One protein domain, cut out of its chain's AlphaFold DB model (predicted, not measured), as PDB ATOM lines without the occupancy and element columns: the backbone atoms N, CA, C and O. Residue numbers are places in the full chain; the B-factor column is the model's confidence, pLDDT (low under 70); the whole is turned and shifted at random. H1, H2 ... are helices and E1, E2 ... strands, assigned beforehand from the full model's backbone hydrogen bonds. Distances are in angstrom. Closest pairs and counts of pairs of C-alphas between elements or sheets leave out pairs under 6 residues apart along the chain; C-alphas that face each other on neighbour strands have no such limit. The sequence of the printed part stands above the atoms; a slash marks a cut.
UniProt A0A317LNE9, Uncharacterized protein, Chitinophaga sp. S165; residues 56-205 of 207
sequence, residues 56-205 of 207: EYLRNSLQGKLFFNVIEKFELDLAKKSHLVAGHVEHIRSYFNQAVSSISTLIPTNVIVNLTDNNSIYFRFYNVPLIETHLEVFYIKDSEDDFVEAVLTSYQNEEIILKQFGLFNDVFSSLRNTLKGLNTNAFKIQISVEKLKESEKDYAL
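What this domain is: This is residues 56 to 205 of the 207 residues of an uncharacterized protein of Chitinophaga sp. S165 (UniProt A0A317LNE9). A twisted sheet of five antiparallel strands has helices over one face and the other face bare: the helical hairpin H2 and H3 covers E1 to E4, and residues 168 to 182 of the long helix H4 pack mainly on E4 and E5. Past the sheet H4 runs on as an arm, residues 187 to 205 sticking out, while short H1 sits at the corner before H2. The printed part has 150 residues with four named helices and five named strands, in the order H1 H2 H3 E1 E2 E3 E4 E5 H4; the class is mixed, and the sheet's order is E1 - E2 - E3 - E4 - E5. The whole is loose, with a radius of gyration of the C-alphas of 20.0 A and spans of 78 by 33 by 24 A, the arm making much of the length.

How they stand to each other: Start at H1, residues 56 to 60, which touches H2, residues 62 to 80, only at the corner, with the closest C-alphas, Leu 58 and Gly 64, 4.3 A apart. H2 and H3, residues 86 to 104, form a helical hairpin: they touch at Phe 67 and Val 100, closest C-alphas 6.8 A apart, at a shallow tilt of 24 degrees, opposite ways. Next come E1, residues 110 to 115, E2, 120 to 127, E3, 131 to 141, E4, 146 to 156, and E5, 159 to 167, a meander, each strand the antiparallel neighbour of the one before. Look for N 112 and O 124 at 2.7 A between E1 and E2, N 123 and O 135 at 2.7 A between E2 and E3, N 134 and O 153 at 2.8 A between E3 and E4, and N 152 and O 164 at 2.8 A between E4 and E5. H2 is on the sheet over E1, at a height of 9.7 A. H3 is over E3, at a height of 8.9 A; it is only just not over E4, on which 2 of its C-alphas fall. H4, residues 168 to 203, is on the same face, making two layers, helices on one face of a sheet; its closest C-alpha pair with E4 is Phe 168 and Glu 149, 5.0 A apart. H3 and H4 are close but not clearly touching: C-alphas 102 and 172, their closest, are 7.8 A apart. In H1 and H2 every O i to N i+4 pair is within hydrogen-bond range, in H3 14 of 15 and in H4 22 of 32.

Where its parts are: Find C-alpha 56 at (26.857, -48.196, 35.574), where H1 begins. H2 measures 27.6 A from first to last C-alpha, H3 27.2 A, E3 31.9 A and E4 33.4 A. From C-alpha 168 at (13.369, -31.197, 47.052), H4 runs 54.8 A to C-alpha 203 at (18.877, -1.906, 1.117).

The domain as a whole: The two C-alphas farthest apart, His 83 and Leu 205, are 78.7 A apart. The printed part has no cut, and the links are tight. Mean pLDDT of the printed part is 70.5; 67 residues are under 70, among them 56 to 90 and 183 to 205.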
ATOM      1  N   GLU A  56      25.551 -47.924  36.184       42.94
ATOM      2  CA  GLU A  56      26.857 -48.196  35.574       42.94
ATOM      3  C   GLU A  56      27.216 -47.192  34.458       42.94
ATOM      4  O   GLU A  56      28.374 -46.803  34.307       42.94
ATOM      5  N   TYR A  57      26.210 -46.665  33.746       44.19
ATOM      6  CA  TYR A  57      26.388 -45.587  32.765       44.19
ATOM      7  C   TYR A  57      26.881 -44.279  33.404       44.19
ATOM      8  O   TYR A  57      27.764 -43.615  32.855       44.19
ATOM      9  N   LEU A  58      26.374 -43.930  34.595       40.84
ATOM     10  CA  LEU A  58      26.817 -42.738  35.318       40.84
ATOM     11  C   LEU A  58      28.302 -42.869  35.671       40.84
ATOM     12  O   LEU A  58      29.068 -41.955  35.376       40.84
ATOM     13  N   ARG A  59      28.748 -44.034  36.159       45.38
ATOM     14  CA  ARG A  59      30.160 -44.297  36.505       45.38
ATOM     15  C   ARG A  59      31.127 -44.072  35.336       45.38
ATOM     16  O   ARG A  59      32.272 -43.666  35.539       45.38
ATOM     17  N   ASN A  60      30.673 -44.331  34.114       44.44
ATOM     18  CA  ASN A  60      31.500 -44.221  32.914       44.44
ATOM     19  C   ASN A  60      31.491 -42.812  32.304       44.44
ATOM     20  O   ASN A  60      32.413 -42.458  31.568       44.44
ATOM     21  N   SER A  61      30.507 -41.984  32.658       51.25
ATOM     22  CA  SER A  61      30.463 -40.569  32.287       51.25
ATOM     23  C   SER A  61      31.320 -39.710  33.230       51.25
ATOM     24  O   SER A  61      31.398 -39.959  34.433       51.25
ATOM     25  N   LEU A  62      31.955 -38.661  32.701       50.84
ATOM     26  CA  LEU A  62      32.749 -37.716  33.500       50.84
ATOM     27  C   LEU A  62      31.908 -37.041  34.602       50.84
ATOM     28  O   LEU A  62      32.389 -36.855  35.716       50.84
ATOM     29  N   GLN A  63      30.635 -36.752  34.311       51.22
ATOM     30  CA  GLN A  63      29.672 -36.228  35.282       51.22
ATOM     31  C   GLN A  63      29.395 -37.225  36.406       51.22
ATOM     32  O   GLN A  63      29.467 -36.852  37.571       51.22
ATOM     33  N   GLY A  64      29.135 -38.497  36.104       53.19
ATOM     34  CA  GLY A  64      28.895 -39.455  37.179       53.19
ATOM     35  C   GLY A  64      30.149 -39.745  38.005       53.19
ATOM     36  O   GLY A  64      30.020 -39.868  39.214       53.19
ATOM     37  N   LYS A  65      31.363 -39.723  37.430       55.62
ATOM     38  CA  LYS A  65      32.611 -39.765  38.228       55.62
ATOM     39  C   LYS A  65      32.728 -38.586  39.201       55.62
ATOM     40  O   LYS A  65      33.099 -38.794  40.350       55.62
ATOM     41  N   LEU A  66      32.389 -37.368  38.762       56.25
ATOM     42  CA  LEU A  66      32.367 -36.180  39.629       56.25
ATOM     43  C   LEU A  66      31.387 -36.360  40.788       56.25
ATOM     44  O   LEU A  66      31.734 -36.115  41.940       56.25
ATOM     45  N   PHE A  67      30.189 -36.844  40.487       58.41
ATOM     46  CA  PHE A  67      29.179 -37.089  41.499       58.41
ATOM     47  C   PHE A  67      29.572 -38.195  42.485       58.41
ATOM     48  O   PHE A  67      29.417 -38.004  43.688       58.41
ATOM     49  N   PHE A  68      30.153 -39.304  42.012       61.50
ATOM     50  CA  PHE A  68      30.656 -40.367  42.887       61.50
ATOM     51  C   PHE A  68      31.724 -39.857  43.858       61.50
ATOM     52  O   PHE A  68      31.648 -40.161  45.043       61.50
ATOM     53  N   ASN A  69      32.659 -39.023  43.395       60.16
ATOM     54  CA  ASN A  69      33.701 -38.457  44.258       60.16
ATOM     55  C   ASN A  69      33.129 -37.524  45.340       60.16
ATOM     56  O   ASN A  69      33.637 -37.478  46.459       60.16
ATOM     57  N   VAL A  70      32.075 -36.768  45.014       63.00
ATOM     58  CA  VAL A  70      31.372 -35.904  45.974       63.00
ATOM     59  C   VAL A  70      30.688 -36.741  47.051       63.00
ATOM     60  O   VAL A  70      30.823 -36.436  48.233       63.00
ATOM     61  N   ILE A  71      29.988 -37.803  46.650       61.91
ATOM     62  CA  ILE A  71      29.289 -38.709  47.566       61.91
ATOM     63  C   ILE A  71      30.290 -39.454  48.456       61.91
ATOM     64  O   ILE A  71      30.097 -39.518  49.663       61.91
ATOM     65  N   GLU A  72      31.398 -39.947  47.904       65.50
ATOM     66  CA  GLU A  72      32.444 -40.623  48.681       65.50
ATOM     67  C   GLU A  72      33.080 -39.682  49.714       65.50
ATOM     68  O   GLU A  72      33.233 -40.037  50.883       65.50
ATOM     69  N   LYS A  73      33.396 -38.442  49.319       64.06
ATOM     70  CA  LYS A  73      33.920 -37.436  50.252       64.06
ATOM     71  C   LYS A  73      32.909 -37.104  51.349       64.06
ATOM     72  O   LYS A  73      33.283 -36.992  52.514       64.06
ATOM     73  N   PHE A  74      31.635 -37.008  50.985       64.62
ATOM     74  CA  PHE A  74      30.546 -36.816  51.931       64.62
ATOM     75  C   PHE A  74      30.412 -37.970  52.918       64.62
ATOM     76  O   PHE A  74      30.275 -37.737  54.113       64.62
ATOM     77  N   GLU A  75      30.512 -39.209  52.451       62.66
ATOM     78  CA  GLU A  75      30.493 -40.394  53.304       62.66
ATOM     79  C   GLU A  75      31.662 -40.414  54.285       62.66
ATOM     80  O   GLU A  75      31.466 -40.715  55.461       62.66
ATOM     81  N   LEU A  76      32.863 -40.049  53.829       64.62
ATOM     82  CA  LEU A  76      34.040 -39.937  54.689       64.62
ATOM     83  C   LEU A  76      33.861 -38.860  55.763       64.62
ATOM     84  O   LEU A  76      34.264 -39.066  56.908       64.62
ATOM     85  N   ASP A  77      33.261 -37.723  55.419       62.94
ATOM     86  CA  ASP A  77      33.026 -36.635  56.369       62.94
ATOM     87  C   ASP A  77      31.851 -36.929  57.316       62.94
ATOM     88  O   ASP A  77      31.943 -36.626  58.508       62.94
ATOM     89  N   LEU A  78      30.803 -37.622  56.857       63.44
ATOM     90  CA  LEU A  78      29.748 -38.167  57.720       63.44
ATOM     91  C   LEU A  78      30.284 -39.228  58.683       63.44
ATOM     92  O   LEU A  78      29.929 -39.213  59.856       63.44
ATOM     93  N   ALA A  79      31.152 -40.131  58.225       63.50
ATOM     94  CA  ALA A  79      31.727 -41.183  59.062       63.50
ATOM     95  C   ALA A  79      32.586 -40.619  60.208       63.50
ATOM     96  O   ALA A  79      32.692 -41.235  61.269       63.50
ATOM     97  N   LYS A  80      33.171 -39.426  60.028       66.12
ATOM     98  CA  LYS A  80      33.873 -38.693  61.097       66.12
ATOM     99  C   LYS A  80      32.913 -38.082  62.124       66.12
ATOM    100  O   LYS A  80      33.321 -37.832  63.258       66.12
ATOM    101  N   LYS A  81      31.646 -37.844  61.764       65.31
ATOM    102  CA  LYS A  81      30.606 -37.349  62.676       65.31
ATOM    103  C   LYS A  81      30.064 -38.527  63.505       65.31
ATOM    104  O   LYS A  81      29.073 -39.160  63.163       65.31
ATOM    105  N   SER A  82      30.720 -38.792  64.637       50.94
ATOM    106  CA  SER A  82      30.515 -39.932  65.559       50.94
ATOM    107  C   SER A  82      29.101 -40.143  66.136       50.94
ATOM    108  O   SER A  82      28.885 -41.103  66.871       50.94
ATOM    109  N   HIS A  83      28.139 -39.269  65.833       59.34
ATOM    110  CA  HIS A  83      26.771 -39.309  66.357       59.34
ATOM    111  C   HIS A  83      25.740 -39.886  65.373       59.34
ATOM    112  O   HIS A  83      24.577 -40.055  65.739       59.34
ATOM    113  N   LEU A  84      26.130 -40.190  64.132       57.97
ATOM    114  CA  LEU A  84      25.226 -40.754  63.133       57.97
ATOM    115  C   LEU A  84      25.260 -42.289  63.189       57.97
ATOM    116  O   LEU A  84      26.294 -42.913  62.969       57.97
ATOM    117  N   VAL A  85      24.120 -42.914  63.497       57.97
ATOM    118  CA  VAL A  85      23.974 -44.382  63.482       57.97
ATOM    119  C   VAL A  85      24.003 -44.872  62.028       57.97
ATOM    120  O   VAL A  85      23.408 -44.235  61.164       57.97
ATOM    121  N   ALA A  86      24.663 -46.004  61.749       56.12
ATOM    122  CA  ALA A  86      24.939 -46.506  60.392       56.12
ATOM    123  C   ALA A  86      23.722 -46.523  59.435       56.12
ATOM    124  O   ALA A  86      23.872 -46.182  58.266       56.12
ATOM    125  N   GLY A  87      22.514 -46.826  59.931       56.50
ATOM    126  CA  GLY A  87      21.283 -46.787  59.125       56.50
ATOM    127  C   GLY A  87      20.903 -45.389  58.608       56.50
ATOM    128  O   GLY A  87      20.353 -45.263  57.520       56.50
ATOM    129  N   HIS A  88      21.271 -44.318  59.321       66.38
ATOM    130  CA  HIS A  88      21.060 -42.944  58.849       66.38
ATOM    131  C   HIS A  88      21.975 -42.599  57.677       66.38
ATOM    132  O   HIS A  88      21.564 -41.889  56.767       66.38
ATOM    133  N   VAL A  89      23.203 -43.120  57.662       67.38
ATOM    134  CA  VAL A  89      24.163 -42.839  56.588       67.38
ATOM    135  C   VAL A  89      23.653 -43.380  55.249       67.38
ATOM    136  O   VAL A  89      23.793 -42.708  54.229       67.38
ATOM    137  N   GLU A  90      23.004 -44.548  55.242       69.44
ATOM    138  CA  GLU A  90      22.426 -45.132  54.026       69.44
ATOM    139  C   GLU A  90      21.239 -44.325  53.484       69.44
ATOM    140  O   GLU A  90      21.155 -44.099  52.273       69.44
ATOM    141  N   HIS A  91      20.351 -43.839  54.356       71.44
ATOM    142  CA  HIS A  91      19.230 -42.984  53.950       71.44
ATOM    143  C   HIS A  91      19.729 -41.664  53.364       71.44
ATOM    144  O   HIS A  91      19.351 -41.291  52.253       71.44
ATOM    145  N   ILE A  92      20.645 -41.000  54.068       70.81
ATOM    146  CA  ILE A  92      21.244 -39.743  53.625       70.81
ATOM    147  C   ILE A  92      21.952 -39.939  52.267       70.81
ATOM    148  O   ILE A  92      21.760 -39.147  51.343       70.81
ATOM    149  N   ARG A  93      22.708 -41.033  52.100       73.94
ATOM    150  CA  ARG A  93      23.338 -41.414  50.825       73.94
ATOM    151  C   ARG A  93      22.309 -41.575  49.709       73.94
ATOM    152  O   ARG A  93      22.498 -41.034  48.622       73.94
ATOM    153  N   SER A  94      21.230 -42.318  49.957       75.62
ATOM    154  CA  SER A  94      20.160 -42.525  48.973       75.62
ATOM    155  C   SER A  94      19.556 -41.195  48.516       75.62
ATOM    156  O   SER A  94      19.397 -40.969  47.315       75.62
ATOM    157  N   TYR A  95      19.302 -40.280  49.451       77.69
ATOM    158  CA  TYR A  95      18.741 -38.966  49.149       77.69
ATOM    159  C   TYR A  95      19.672 -38.096  48.310       77.69
ATOM    160  O   TYR A  95      19.251 -37.542  47.291       77.69
ATOM    161  N   PHE A  96      20.955 -38.026  48.660       75.38
ATOM    162  CA  PHE A  96      21.898 -37.256  47.855       75.38
ATOM    163  C   PHE A  96      22.151 -37.882  46.487       75.38
ATOM    164  O   PHE A  96      22.241 -37.146  45.506       75.38
ATOM    165  N   ASN A  97      22.150 -39.214  46.374       76.69
ATOM    166  CA  ASN A  97      22.201 -39.897  45.080       76.69
ATOM    167  C   ASN A  97      21.010 -39.521  44.190       76.69
ATOM    168  O   ASN A  97      21.181 -39.290  42.991       76.69
ATOM    169  N   GLN A  98      19.809 -39.429  44.763       78.62
ATOM    170  CA  GLN A  98      18.617 -38.991  44.035       78.62
ATOM    171  C   GLN A  98      18.709 -37.521  43.615       78.62
ATOM    172  O   GLN A  98      18.375 -37.196  42.471       78.62
ATOM    173  N   ALA A  99      19.208 -36.641  44.489       80.56
ATOM    174  CA  ALA A  99      19.391 -35.227  44.168       80.56
ATOM    175  C   ALA A  99      20.391 -35.036  43.019       80.56
ATOM    176  O   ALA A  99      20.097 -34.382  42.018       80.56
ATOM    177  N   VAL A 100      21.537 -35.706  43.117       77.94
ATOM    178  CA  VAL A 100      22.560 -35.801  42.075       77.94
ATOM    179  C   VAL A 100      21.985 -36.313  40.755       77.94
ATOM    180  O   VAL A 100      22.193 -35.705  39.702       77.94
ATOM    181  N   SER A 101      21.243 -37.423  40.803       78.81
ATOM    182  CA  SER A 101      20.628 -38.018  39.618       78.81
ATOM    183  C   SER A 101      19.665 -37.030  38.967       78.81
ATOM    184  O   SER A 101      19.747 -36.805  37.761       78.81
ATOM    185  N   SER A 102      18.848 -36.347  39.765       83.94
ATOM    186  CA  SER A 102      17.929 -35.313  39.295       83.94
ATOM    187  C   SER A 102      18.688 -34.177  38.605       83.94
ATOM    188  O   SER A 102      18.428 -33.907  37.433       83.94
ATOM    189  N   ILE A 103      19.697 -33.584  39.253       82.38
ATOM    190  CA  ILE A 103      20.521 -32.501  38.685       82.38
ATOM    191  C   ILE A 103      21.182 -32.928  37.368       82.38
ATOM    192  O   ILE A 103      21.200 -32.155  36.409       82.38
ATOM    193  N   SER A 104      21.665 -34.170  37.275       76.38
ATOM    194  CA  SER A 104      22.291 -34.690  36.052       76.38
ATOM    195  C   SER A 104      21.344 -34.676  34.843       76.38
ATOM    196  O   SER A 104      21.784 -34.442  33.718       76.38
ATOM    197  N   THR A 105      20.028 -34.807  35.065       81.88
ATOM    198  CA  THR A 105      19.023 -34.713  33.992       81.88
ATOM    199  C   THR A 105      18.889 -33.312  33.395       81.88
ATOM    200  O   THR A 105      18.335 -33.167  32.307       81.88
ATOM    201  N   LEU A 106      19.403 -32.279  34.074       80.06
ATOM    202  CA  LEU A 106      19.444 -30.910  33.555       80.06
ATOM    203  C   LEU A 106      20.625 -30.676  32.604       80.06
ATOM    204  O   LEU A 106      20.730 -29.592  32.030       80.06
ATOM    205  N   ILE A 107      21.507 -31.672  32.452       76.00
ATOM    206  CA  ILE A 107      22.708 -31.636  31.609       76.00
ATOM    207  C   ILE A 107      23.523 -30.352  31.873       76.00
ATOM    208  O   ILE A 107      23.713 -29.531  30.972       76.00
ATOM    209  N   PRO A 108      23.960 -30.116  33.124       74.19
ATOM    210  CA  PRO A 108      24.715 -28.917  33.454       74.19
ATOM    211  C   PRO A 108      26.079 -28.906  32.749       74.19
ATOM    212  O   PRO A 108      26.735 -29.942  32.610       74.19
ATOM    213  N   THR A 109      26.527 -27.724  32.328       70.50
ATOM    214  CA  THR A 109      27.840 -27.527  31.690       70.50
ATOM    215  C   THR A 109      28.977 -27.519  32.706       70.50
ATOM    216  O   THR A 109      30.093 -27.936  32.398       70.50
ATOM    217  N   ASN A 110      28.694 -27.066  33.925       69.88
ATOM    218  CA  ASN A 110      29.618 -27.065  35.049       69.88
ATOM    219  C   ASN A 110      28.833 -27.288  36.347       69.88
ATOM    220  O   ASN A 110      27.704 -26.810  36.469       69.88
ATOM    221  N   VAL A 111      29.424 -28.026  37.284       71.94
ATOM    222  CA  VAL A 111      28.869 -28.332  38.604       71.94
ATOM    223  C   VAL A 111      29.991 -28.209  39.629       71.94
ATOM    224  O   VAL A 111      31.036 -28.844  39.511       71.94
ATOM    225  N   ILE A 112      29.744 -27.407  40.650       73.81
ATOM    226  CA  ILE A 112      30.560 -27.219  41.842       73.81
ATOM    227  C   ILE A 112      29.740 -27.780  42.995       73.81
ATOM    228  O   ILE A 112      28.546 -27.494  43.097       73.81
ATOM    229  N   VAL A 113      30.367 -28.580  43.853       71.81
ATOM    230  CA  VAL A 113      29.686 -29.163  45.007       71.81
ATOM    231  C   VAL A 113      30.503 -28.930  46.261       71.81
ATOM    232  O   VAL A 113      31.700 -29.212  46.281       71.81
ATOM    233  N   ASN A 114      29.839 -28.434  47.300       70.81
ATOM    234  CA  ASN A 114      30.422 -28.215  48.613       70.81
ATOM    235  C   ASN A 114      29.580 -28.923  49.669       70.81
ATOM    236  O   ASN A 114      28.350 -28.897  49.635       70.81
ATOM    237  N   LEU A 115      30.266 -29.545  50.619       67.44
ATOM    238  CA  LEU A 115      29.644 -30.024  51.843       67.44
ATOM    239  C   LEU A 115      29.584 -28.858  52.806       67.44
ATOM    240  O   LEU A 115      30.593 -28.177  52.985       67.44
ATOM    241  N   THR A 116      28.422 -28.628  53.401       66.25
ATOM    242  CA  THR A 116      28.312 -27.635  54.466       66.25
ATOM    243  C   THR A 116      28.392 -28.332  55.822       66.25
ATOM    244  O   THR A 116      28.172 -29.544  55.961       66.25
ATOM    245  N   ASP A 117      28.664 -27.552  56.861       56.47
ATOM    246  CA  ASP A 117      28.791 -28.058  58.226       56.47
ATOM    247  C   ASP A 117      27.471 -28.662  58.768       56.47
ATOM    248  O   ASP A 117      27.495 -29.482  59.693       56.47
ATOM    249  N   ASN A 118      26.331 -28.360  58.126       57.44
ATOM    250  CA  ASN A 118      24.964 -28.558  58.626       57.44
ATOM    251  C   ASN A 118      24.204 -29.775  58.056       57.44
ATOM    252  O   ASN A 118      22.977 -29.788  58.057       57.44
ATOM    253  N   ASN A 119      24.898 -30.829  57.611       68.25
ATOM    254  CA  ASN A 119      24.281 -32.025  56.997       68.25
ATOM    255  C   ASN A 119      23.540 -31.732  55.679       68.25
ATOM    256  O   ASN A 119      22.612 -32.452  55.303       68.25
ATOM    257  N   SER A 120      23.970 -30.694  54.964       76.50
ATOM    258  CA  SER A 120      23.489 -30.373  53.627       76.50
ATOM    259  C   SER A 120      24.609 -30.453  52.596       76.50
ATOM    260  O   SER A 120      25.803 -30.384  52.909       76.50
ATOM    261  N   ILE A 121      24.199 -30.611  51.342       76.94
ATOM    262  CA  ILE A 121      25.086 -30.517  50.189       76.94
ATOM    263  C   ILE A 121      24.654 -29.318  49.364       76.94
ATOM    264  O   ILE A 121      23.503 -29.223  48.932       76.94
ATOM    265  N   TYR A 122      25.598 -28.417  49.131       82.31
ATOM    266  CA  TYR A 122      25.424 -27.265  48.270       82.31
ATOM    267  C   TYR A 122      25.937 -27.575  46.867       82.31
ATOM    268  O   TYR A 122      27.085 -27.980  46.678       82.31
ATOM    269  N   PHE A 123      25.098 -27.327  45.873       83.25
ATOM    270  CA  PHE A 123      25.383 -27.444  44.457       83.25
ATOM    271  C   PHE A 123      25.333 -26.059  43.819       83.25
ATOM    272  O   PHE A 123      24.333 -25.351  43.912       83.25
ATOM    273  N   ARG A 124      26.381 -25.705  43.084       84.44
ATOM    274  CA  ARG A 124      26.379 -24.574  42.157       84.44
ATOM    275  C   ARG A 124      26.604 -25.100  40.759       84.44
ATOM    276  O   ARG A 124      27.651 -25.672  40.480       84.44
ATOM    277  N   PHE A 125      25.637 -24.938  39.873       81.94
ATOM    278  CA  PHE A 125      25.734 -25.476  38.523       81.94
ATOM    279  C   PHE A 125      25.200 -24.520  37.471       81.94
ATOM    280  O   PHE A 125      24.435 -23.607  37.762       81.94
ATOM    281  N   TYR A 126      25.632 -24.747  36.236       79.81
ATOM    282  CA  TYR A 126      25.297 -23.909  35.094       79.81
ATOM    283  C   TYR A 126      24.483 -24.705  34.073       79.81
ATOM    284  O   TYR A 126      24.904 -25.788  33.661       79.81
ATOM    285  N   ASN A 127      23.332 -24.182  33.646       75.62
ATOM    286  CA  ASN A 127      22.476 -24.777  32.609       75.62
ATOM    287  C   ASN A 127      22.189 -23.771  31.504       75.62
ATOM    288  O   ASN A 127      22.050 -22.589  31.800       75.62
ATOM    289  N   VAL A 128      21.998 -24.248  30.260       64.56
ATOM    290  CA  VAL A 128      21.722 -23.389  29.081       64.56
ATOM    291  C   VAL A 128      22.844 -22.320  28.950       64.56
ATOM    292  O   VAL A 128      23.711 -22.208  29.820       64.56
ATOM    293  N   PRO A 129      23.000 -21.568  27.853       59.53
ATOM    294  CA  PRO A 129      23.905 -20.426  27.919       59.53
ATOM    295  C   PRO A 129      23.424 -19.435  28.997       59.53
ATOM    296  O   PRO A 129      22.393 -18.791  28.825       59.53
ATOM    297  N   LEU A 130      24.217 -19.305  30.073       70.88
ATOM    298  CA  LEU A 130      24.193 -18.230  31.083       70.88
ATOM    299  C   LEU A 130      23.201 -18.337  32.263       70.88
ATOM    300  O   LEU A 130      22.971 -17.319  32.915       70.88
ATOM    301  N   ILE A 131      22.651 -19.516  32.593       84.25
ATOM    302  CA  ILE A 131      21.892 -19.677  33.852       84.25
ATOM    303  C   ILE A 131      22.775 -20.314  34.915       84.25
ATOM    304  O   ILE A 131      23.222 -21.449  34.758       84.25
ATOM    305  N   GLU A 132      22.988 -19.596  36.010       88.50
ATOM    306  CA  GLU A 132      23.680 -20.080  37.199       88.50
ATOM    307  C   GLU A 132      22.652 -20.472  38.257       88.50
ATOM    308  O   GLU A 132      21.758 -19.699  38.573       88.50
ATOM    309  N   THR A 133      22.762 -21.667  38.822       91.56
ATOM    310  CA  THR A 133      21.849 -22.163  39.850       91.56
ATOM    311  C   THR A 133      22.613 -22.555  41.098       91.56
ATOM    312  O   THR A 133      23.563 -23.329  41.034       91.56
ATOM    313  N   HIS A 134      22.169 -22.019  42.228       92.38
ATOM    314  CA  HIS A 134      22.597 -22.359  43.576       92.38
ATOM    315  C   HIS A 134      21.491 -23.189  44.209       92.38
ATOM    316  O   HIS A 134      20.352 -22.733  44.292       92.38
ATOM    317  N   LEU A 135      21.813 -24.401  44.632       91.06
ATOM    318  CA  LEU A 135      20.873 -25.350  45.202       91.06
ATOM    319  C   LEU A 135      21.509 -25.997  46.422       91.06
ATOM    320  O   LEU A 135      22.472 -26.740  46.287       91.06
ATOM    321  N   GLU A 136      20.951 -25.769  47.596       88.88
ATOM    322  CA  GLU A 136      21.355 -26.468  48.807       88.88
ATOM    323  C   GLU A 136      20.293 -27.483  49.197       88.88
ATOM    324  O   GLU A 136      19.107 -27.162  49.212       88.88
ATOM    325  N   VAL A 137      20.722 -28.714  49.469       86.69
ATOM    326  CA  VAL A 137      19.854 -29.856  49.764       86.69
ATOM    327  C   VAL A 137      20.109 -30.309  51.193       86.69
ATOM    328  O   VAL A 137      21.233 -30.685  51.527       86.69
ATOM    329  N   PHE A 138      19.070 -30.293  52.019       85.88
ATOM    330  CA  PHE A 138      19.113 -30.601  53.443       85.88
ATOM    331  C   PHE A 138      18.441 -31.943  53.701       85.88
ATOM    332  O   PHE A 138      17.308 -32.163  53.275       85.88
ATOM    333  N   TYR A 139      19.115 -32.823  54.438       81.81
ATOM    334  CA  TYR A 139      18.451 -33.981  55.022       81.81
ATOM    335  C   TYR A 139      17.829 -33.583  56.360       81.81
ATOM    336  O   TYR A 139      18.531 -33.101  57.255       81.81
ATOM    337  N   ILE A 140      16.526 -33.813  56.500       80.25
ATOM    338  CA  ILE A 140      15.783 -33.549  57.726       80.25
ATOM    339  C   ILE A 140      15.270 -34.875  58.264       80.25
ATOM    340  O   ILE A 140      14.565 -35.623  57.587       80.25
ATOM    341  N   LYS A 141      15.658 -35.153  59.507       74.50
ATOM    342  CA  LYS A 141      15.149 -36.281  60.274       74.50
ATOM    343  C   LYS A 141      13.944 -35.808  61.074       74.50
ATOM    344  O   LYS A 141      14.113 -35.004  61.992       74.50
ATOM    345  N   ASP A 142      12.772 -36.339  60.755       76.38
ATOM    346  CA  ASP A 142      11.569 -36.183  61.566       76.38
ATOM    347  C   ASP A 142      11.236 -37.505  62.272       76.38
ATOM    348  O   ASP A 142      11.784 -38.568  61.983       76.38
ATOM    349  N   SER A 143      10.380 -37.420  63.278       67.38
ATOM    350  CA  SER A 143       9.894 -38.534  64.084       67.38
ATOM    351  C   SER A 143       9.000 -39.510  63.316       67.38
ATOM    352  O   SER A 143       8.933 -40.676  63.707       67.38
ATOM    353  N   GLU A 144       8.343 -39.049  62.246       71.88
ATOM    354  CA  GLU A 144       7.399 -39.845  61.452       71.88
ATOM    355  C   GLU A 144       8.005 -40.321  60.127       71.88
ATOM    356  O   GLU A 144       7.927 -41.511  59.842       71.88
ATOM    357  N   ASP A 145       8.676 -39.440  59.375       76.06
ATOM    358  CA  ASP A 145       9.335 -39.770  58.108       76.06
ATOM    359  C   ASP A 145      10.572 -38.888  57.871       76.06
ATOM    360  O   ASP A 145      10.571 -37.688  58.135       76.06
ATOM    361  N   ASP A 146      11.637 -39.468  57.316       80.00
ATOM    362  CA  ASP A 146      12.790 -38.700  56.844       80.00
ATOM    363  C   ASP A 146      12.442 -38.000  55.523       80.00
ATOM    364  O   ASP A 146      11.972 -38.653  54.587       80.00
ATOM    365  N   PHE A 147      12.762 -36.714  55.383       83.00
ATOM    366  CA  PHE A 147      12.531 -35.983  54.136       83.00
ATOM    367  C   PHE A 147      13.687 -35.057  53.758       83.00
ATOM    368  O   PHE A 147      14.647 -34.847  54.503       83.00
ATOM    369  N   VAL A 148      13.611 -34.539  52.532       85.62
ATOM    370  CA  VAL A 148      14.637 -33.680  51.947       85.62
ATOM    371  C   VAL A 148      14.024 -32.350  51.567       85.62
ATOM    372  O   VAL A 148      13.121 -32.281  50.727       85.62
ATOM    373  N   GLU A 149      14.569 -31.293  52.146       89.06
ATOM    374  CA  GLU A 149      14.269 -29.927  51.752       89.06
ATOM    375  C   GLU A 149      15.381 -29.361  50.882       89.06
ATOM    376  O   GLU A 149      16.521 -29.832  50.881       89.06
ATOM    377  N   ALA A 150      15.037 -28.335  50.119       90.69
ATOM    378  CA  ALA A 150      15.982 -27.626  49.295       90.69
ATOM    379  C   ALA A 150      15.732 -26.123  49.309       90.69
ATOM    380  O   ALA A 150      14.590 -25.665  49.292       90.69
ATOM    381  N   VAL A 151      16.825 -25.364  49.273       91.50
ATOM    382  CA  VAL A 151      16.832 -23.928  48.992       91.50
ATOM    383  C   VAL A 151      17.460 -23.735  47.621       91.50
ATOM    384  O   VAL A 151      18.563 -24.210  47.362       91.50
ATOM    385  N   LEU A 152      16.759 -23.033  46.741       94.00
ATOM    386  CA  LEU A 152      17.155 -22.811  45.360       94.00
ATOM    387  C   LEU A 152      17.148 -21.321  45.046       94.00
ATOM    388  O   LEU A 152      16.152 -20.639  45.289       94.00
ATOM    389  N   THR A 153      18.222 -20.843  44.421       93.62
ATOM    390  CA  THR A 153      18.236 -19.558  43.718       93.62
ATOM    391  C   THR A 153      18.907 -19.722  42.359       93.62
ATOM    392  O   THR A 153      20.042 -20.186  42.275       93.62
ATOM    393  N   SER A 154      18.214 -19.339  41.291       92.88
ATOM    394  CA  SER A 154      18.741 -19.344  39.927       92.88
ATOM    395  C   SER A 154      18.825 -17.928  39.382       92.88
ATOM    396  O   SER A 154      17.916 -17.120  39.579       92.88
ATOM    397  N   TYR A 155      19.898 -17.669  38.645       90.12
ATOM    398  CA  TYR A 155      20.272 -16.373  38.110       90.12
ATOM    399  C   TYR A 155      20.459 -16.445  36.597       90.12
ATOM    400  O   TYR A 155      21.009 -17.422  36.088       90.12
ATOM    401  N   GLN A 156      20.073 -15.388  35.889       87.50
ATOM    402  CA  GLN A 156      20.415 -15.154  34.490       87.50
ATOM    403  C   GLN A 156      20.947 -13.727  34.366       87.50
ATOM    404  O   GLN A 156      20.227 -12.787  34.673       87.50
ATOM    405  N   ASN A 157      22.196 -13.557  33.918       83.00
ATOM    406  CA  ASN A 157      22.846 -12.239  33.832       83.00
ATOM    407  C   ASN A 157      22.741 -11.425  35.141       83.00
ATOM    408  O   ASN A 157      22.340 -10.270  35.115       83.00
ATOM    409  N   GLU A 158      23.064 -12.050  36.278       80.06
ATOM    410  CA  GLU A 158      22.995 -11.452  37.629       80.06
ATOM    411  C   GLU A 158      21.574 -11.189  38.171       80.06
ATOM    412  O   GLU A 158      21.419 -10.893  39.355       80.06
ATOM    413  N   GLU A 159      20.518 -11.395  37.378       84.50
ATOM    414  CA  GLU A 159      19.130 -11.262  37.832       84.50
ATOM    415  C   GLU A 159      18.565 -12.593  38.341       84.50
ATOM    416  O   GLU A 159      18.729 -13.635  37.705       84.50
ATOM    417  N   ILE A 160      17.853 -12.567  39.474       88.44
ATOM    418  CA  ILE A 160      17.177 -13.752  40.023       88.44
ATOM    419  C   ILE A 160      15.960 -14.089  39.155       88.44
ATOM    420  O   ILE A 160      14.993 -13.332  39.103       88.44
ATOM    421  N   ILE A 161      15.976 -15.269  38.538       91.12
ATOM    422  CA  ILE A 161      14.868 -15.791  37.719       91.12
ATOM    423  C   ILE A 161      13.984 -16.785  38.477       91.12
ATOM    424  O   ILE A 161      12.850 -17.047  38.079       91.12
ATOM    425  N   LEU A 162      14.505 -17.372  39.554       93.19
ATOM    426  CA  LEU A 162      13.779 -18.300  40.408       93.19
ATOM    427  C   LEU A 162      14.405 -18.297  41.798       93.19
ATOM    428  O   LEU A 162      15.616 -18.446  41.933       93.19
ATOM    429  N   LYS A 163      13.567 -18.174  42.825       93.56
ATOM    430  CA  LYS A 163      13.944 -18.383  44.222       93.56
ATOM    431  C   LYS A 163      12.861 -19.213  44.885       93.56
ATOM    432  O   LYS A 163      11.688 -18.849  44.810       93.56
ATOM    433  N   GLN A 164      13.238 -20.325  45.501       91.88
ATOM    434  CA  GLN A 164      12.273 -21.237  46.102       91.88
ATOM    435  C   GLN A 164      12.876 -22.014  47.264       91.88
ATOM    436  O   GLN A 164      14.072 -22.289  47.298       91.88
ATOM    437  N   PHE A 165      12.007 -22.377  48.197       93.00
ATOM    438  CA  PHE A 165      12.303 -23.236  49.329       93.00
ATOM    439  C   PHE A 165      11.155 -24.231  49.526       93.00
ATOM    440  O   PHE A 165       9.997 -23.882  49.276       93.00
ATOM    441  N   GLY A 166      11.473 -25.453  49.947       90.31
ATOM    442  CA  GLY A 166      10.496 -26.494  50.264       90.31
ATOM    443  C   GLY A 166      11.042 -27.892  49.992       90.31
ATOM    444  O   GLY A 166      12.256 -28.085  49.932       90.31
ATOM    445  N   LEU A 167      10.151 -28.865  49.786       91.62
ATOM    446  CA  LEU A 167      10.539 -30.239  49.458       91.62
ATOM    447  C   LEU A 167      11.364 -30.290  48.167       91.62
ATOM    448  O   LEU A 167      11.020 -29.656  47.165       91.62
ATOM    449  N   PHE A 168      12.428 -31.098  48.170       91.00
ATOM    450  CA  PHE A 168      13.369 -31.197  47.052       91.00
ATOM    451  C   PHE A 168      12.672 -31.434  45.706       91.00
ATOM    452  O   PHE A 168      12.982 -30.765  44.723       91.00
ATOM    453  N   ASN A 169      11.699 -32.346  45.660       90.62
ATOM    454  CA  ASN A 169      10.993 -32.687  44.425       90.62
ATOM    455  C   ASN A 169      10.196 -31.506  43.851       90.62
ATOM    456  O   ASN A 169      10.179 -31.316  42.631       90.62
ATOM    457  N   ASP A 170       9.580 -30.691  44.707       92.62
ATOM    458  CA  ASP A 170       8.785 -29.532  44.293       92.62
ATOM    459  C   ASP A 170       9.689 -28.398  43.803       92.62
ATOM    460  O   ASP A 170       9.460 -27.809  42.737       92.62
ATOM    461  N   VAL A 171      10.772 -28.143  44.544       93.94
ATOM    462  CA  VAL A 171      11.813 -27.169  44.190       93.94
ATOM    463  C   VAL A 171      12.464 -27.547  42.858       93.94
ATOM    464  O   VAL A 171      12.551 -26.730  41.938       93.94
ATOM    465  N   PHE A 172      12.866 -28.808  42.702       92.69
ATOM    466  CA  PHE A 172      13.515 -29.300  41.492       92.69
ATOM    467  C   PHE A 172      12.571 -29.304  40.279       92.69
ATOM    468  O   PHE A 172      12.971 -28.946  39.167       92.69
ATOM    469  N   SER A 173      11.298 -29.656  40.474       93.69
ATOM    470  CA  SER A 173      10.286 -29.592  39.411       93.69
ATOM    471  C   SER A 173      10.083 -28.166  38.909       93.69
ATOM    472  O   SER A 173      10.003 -27.935  37.699       93.69
ATOM    473  N   SER A 174      10.066 -27.201  39.827       94.56
ATOM    474  CA  SER A 174       9.934 -25.782  39.505       94.56
ATOM    475  C   SER A 174      11.148 -25.268  38.729       94.56
ATOM    476  O   SER A 174      10.973 -24.675  37.665       94.56
ATOM    477  N   LEU A 175      12.369 -25.613  39.161       93.25
ATOM    478  CA  LEU A 175      13.599 -25.340  38.406       93.25
ATOM    479  C   LEU A 175      13.512 -25.875  36.977       93.25
ATOM    480  O   LEU A 175      13.732 -25.147  36.008       93.25
ATOM    481  N   ARG A 176      13.151 -27.152  36.828       91.88
ATOM    482  CA  ARG A 176      13.055 -27.805  35.519       91.88
ATOM    483  C   ARG A 176      12.049 -27.103  34.609       91.88
ATOM    484  O   ARG A 176      12.301 -26.976  33.409       91.88
ATOM    485  N   ASN A 177      10.919 -26.661  35.152       91.88
ATOM    486  CA  ASN A 177       9.897 -25.941  34.396       91.88
ATOM    487  C   ASN A 177      10.381 -24.550  33.968       91.88
ATOM    488  O   ASN A 177      10.223 -24.199  32.797       91.88
ATOM    489  N   THR A 178      11.050 -23.811  34.855       90.56
ATOM    490  CA  THR A 178      11.669 -22.517  34.528       90.56
ATOM    491  C   THR A 178      12.703 -22.662  33.411       90.56
ATOM    492  O   THR A 178      12.627 -21.961  32.401       90.56
ATOM    493  N   LEU A 179      13.613 -23.637  33.514       87.06
ATOM    494  CA  LEU A 179      14.634 -23.887  32.490       87.06
ATOM    495  C   LEU A 179      14.024 -24.271  31.130       87.06
ATOM    496  O   LEU A 179      14.490 -23.806  30.087       87.06
ATOM    497  N   LYS A 180      12.947 -25.070  31.114       85.00
ATOM    498  CA  LYS A 180      12.196 -25.387  29.883       85.00
ATOM    499  C   LYS A 180      11.558 -24.140  29.259       85.00
ATOM    500  O   LYS A 180      11.613 -23.976  28.039       85.00
ATOM    501  N   GLY A 181      10.978 -23.260  30.077       78.62
ATOM    502  CA  GLY A 181      10.397 -21.993  29.622       78.62
ATOM    503  C   GLY A 181      11.436 -21.058  28.995       78.62
ATOM    504  O   GLY A 181      11.174 -20.428  27.976       78.62
ATOM    505  N   LEU A 182      12.657 -21.031  29.527       75.25
ATOM    506  CA  LEU A 182      13.733 -20.184  29.001       75.25
ATOM    507  C   LEU A 182      14.319 -20.716  27.688       75.25
ATOM    508  O   LEU A 182      14.563 -19.938  26.765       75.25
ATOM    509  N   ASN A 183      14.450 -22.038  27.552       59.47
ATOM    510  CA  ASN A 183      14.911 -22.659  26.307       59.47
ATOM    511  C   ASN A 183      13.966 -22.377  25.122       59.47
ATOM    512  O   ASN A 183      14.412 -22.252  23.987       59.47
ATOM    513  N   THR A 184      12.662 -22.219  25.372       54.84
ATOM    514  CA  THR A 184      11.695 -21.877  24.310       54.84
ATOM    515  C   THR A 184      11.746 -20.401  23.893       54.84
ATOM    516  O   THR A 184      11.489 -20.088  22.729       54.84
ATOM    517  N   ASN A 185      12.141 -19.493  24.791       50.41
ATOM    518  CA  ASN A 185      12.259 -18.060  24.498       50.41
ATOM    519  C   ASN A 185      13.613 -17.674  23.875       50.41
ATOM    520  O   ASN A 185      13.643 -16.836  22.974       50.41
ATOM    521  N   ALA A 186      14.717 -18.319  24.270       47.78
ATOM    522  CA  ALA A 186      16.036 -18.084  23.673       47.78
ATOM    523  C   ALA A 186      16.067 -18.419  22.166       47.78
ATOM    524  O   ALA A 186      16.609 -17.653  21.367       47.78
ATOM    525  N   PHE A 187      15.380 -19.492  21.751       36.03
ATOM    526  CA  PHE A 187      15.211 -19.835  20.333       36.03
ATOM    527  C   PHE A 187      14.352 -18.818  19.558       36.03
ATOM    528  O   PHE A 187      14.601 -18.574  18.379       36.03
ATOM    529  N   LYS A 188      13.372 -18.166  20.201       38.69
ATOM    530  CA  LYS A 188      12.576 -17.101  19.559       38.69
ATOM    531  C   LYS A 188      13.393 -15.836  19.286       38.69
ATOM    532  O   LYS A 188      13.181 -15.190  18.258       38.69
ATOM    533  N   ILE A 189      14.332 -15.492  20.166       39.44
ATOM    534  CA  ILE A 189      15.187 -14.310  19.990       39.44
ATOM    535  C   ILE A 189      16.200 -14.546  18.858       39.44
ATOM    536  O   ILE A 189      16.395 -13.659  18.031       39.44
ATOM    537  N   GLN A 190      16.754 -15.758  18.721       35.66
ATOM    538  CA  GLN A 190      17.677 -16.076  17.619       35.66
ATOM    539  C   GLN A 190      17.018 -16.035  16.228       35.66
ATOM    540  O   GLN A 190      17.598 -15.475  15.302       35.66
ATOM    541  N   ILE A 191      15.773 -16.508  16.086       40.31
ATOM    542  CA  ILE A 191      15.051 -16.476  14.794       40.31
ATOM    543  C   ILE A 191      14.692 -15.036  14.368       40.31
ATOM    544  O   ILE A 191      14.534 -14.747  13.181       40.31
ATOM    545  N   SER A 192      14.594 -14.108  15.321       40.25
ATOM    546  CA  SER A 192      14.237 -12.710  15.048       40.25
ATOM    547  C   SER A 192      15.430 -11.869  14.570       40.25
ATOM    548  O   SER A 192      15.237 -10.890  13.854       40.25
ATOM    549  N   VAL A 193      16.661 -12.254  14.925       42.75
ATOM    550  CA  VAL A 193      17.885 -11.509  14.570       42.75
ATOM    551  C   VAL A 193      18.450 -11.938  13.210       42.75
ATOM    552  O   VAL A 193      19.031 -11.115  12.505       42.75
ATOM    553  N   GLU A 194      18.232 -13.183  12.774       42.41
ATOM    554  CA  GLU A 194      18.649 -13.618  11.429       42.41
ATOM    555  C   GLU A 194      17.780 -13.020  10.313       42.41
ATOM    556  O   GLU A 194      18.308 -12.670   9.259       42.41
ATOM    557  N   LYS A 195      16.489 -12.760  10.568       42.53
ATOM    558  CA  LYS A 195      15.605 -12.095   9.591       42.53
ATOM    559  C   LYS A 195      15.882 -10.604   9.383       42.53
ATOM    560  O   LYS A 195      15.461 -10.060   8.369       42.53
ATOM    561  N   LEU A 196      16.596  -9.946  10.297       41.62
ATOM    562  CA  LEU A 196      16.972  -8.533  10.149       41.62
ATOM    563  C   LEU A 196      18.250  -8.345   9.316       41.62
ATOM    564  O   LEU A 196      18.398  -7.328   8.645       41.62
ATOM    565  N   LYS A 197      19.135  -9.350   9.272       48.00
ATOM    566  CA  LYS A 197      20.360  -9.299   8.453       48.00
ATOM    567  C   LYS A 197      20.121  -9.576   6.966       48.00
ATOM    568  O   LYS A 197      20.944  -9.180   6.144       48.00
ATOM    569  N   GLU A 198      19.018 -10.235   6.609       49.66
ATOM    570  CA  GLU A 198      18.615 -10.390   5.204       49.66
ATOM    571  C   GLU A 198      17.929  -9.128   4.662       49.66
ATOM    572  O   GLU A 198      18.227  -8.728   3.542       49.66
ATOM    573  N   SER A 199      17.135  -8.409   5.469       47.72
ATOM    574  CA  SER A 199      16.513  -7.147   5.027       47.72
ATOM    575  C   SER A 199      17.490  -5.972   4.881       47.72
ATOM    576  O   SER A 199      17.209  -5.035   4.139       47.72
ATOM    577  N   GLU A 200      18.646  -6.002   5.556       48.34
ATOM    578  CA  GLU A 200      19.684  -4.966   5.412       48.34
ATOM    579  C   GLU A 200      20.576  -5.165   4.173       48.34
ATOM    580  O   GLU A 200      21.173  -4.205   3.685       48.34
ATOM    581  N   LYS A 201      20.640  -6.381   3.608       49.03
ATOM    582  CA  LYS A 201      21.371  -6.631   2.352       49.03
ATOM    583  C   LYS A 201      20.628  -6.112   1.120       49.03
ATOM    584  O   LYS A 201      21.281  -5.647   0.190       49.03
ATOM    585  N   ASP A 202      19.299  -6.110   1.143       47.97
ATOM    586  CA  ASP A 202      18.490  -5.594   0.031       47.97
ATOM    587  C   ASP A 202      18.494  -4.052  -0.039       47.97
ATOM    588  O   ASP A 202      18.350  -3.469  -1.117       47.97
ATOM    589  N   TYR A 203      18.749  -3.369   1.083       44.53
ATOM    590  CA  TYR A 203      18.877  -1.906   1.117       44.53
ATOM    591  C   TYR A 203      20.262  -1.409   0.662       44.53
ATOM    592  O   TYR A 203      20.393  -0.292   0.171       44.53
ATOM    593  N   ALA A 204      21.300  -2.245   0.772       43.00
ATOM    594  CA  ALA A 204      22.662  -1.912   0.339       43.00
ATOM    595  C   ALA A 204      22.918  -2.146  -1.165       43.00
ATOM    596  O   ALA A 204      23.983  -1.792  -1.663       43.00
ATOM    597  N   LEU A 205      21.958  -2.733  -1.891       45.19
ATOM    598  CA  LEU A 205      22.018  -2.968  -3.343       45.19
ATOM    599  C   LEU A 205      21.157  -1.986  -4.162       45.19
ATOM    600  O   LEU A 205      21.067  -2.125  -5.380       45.19
TER     601      LEU A 205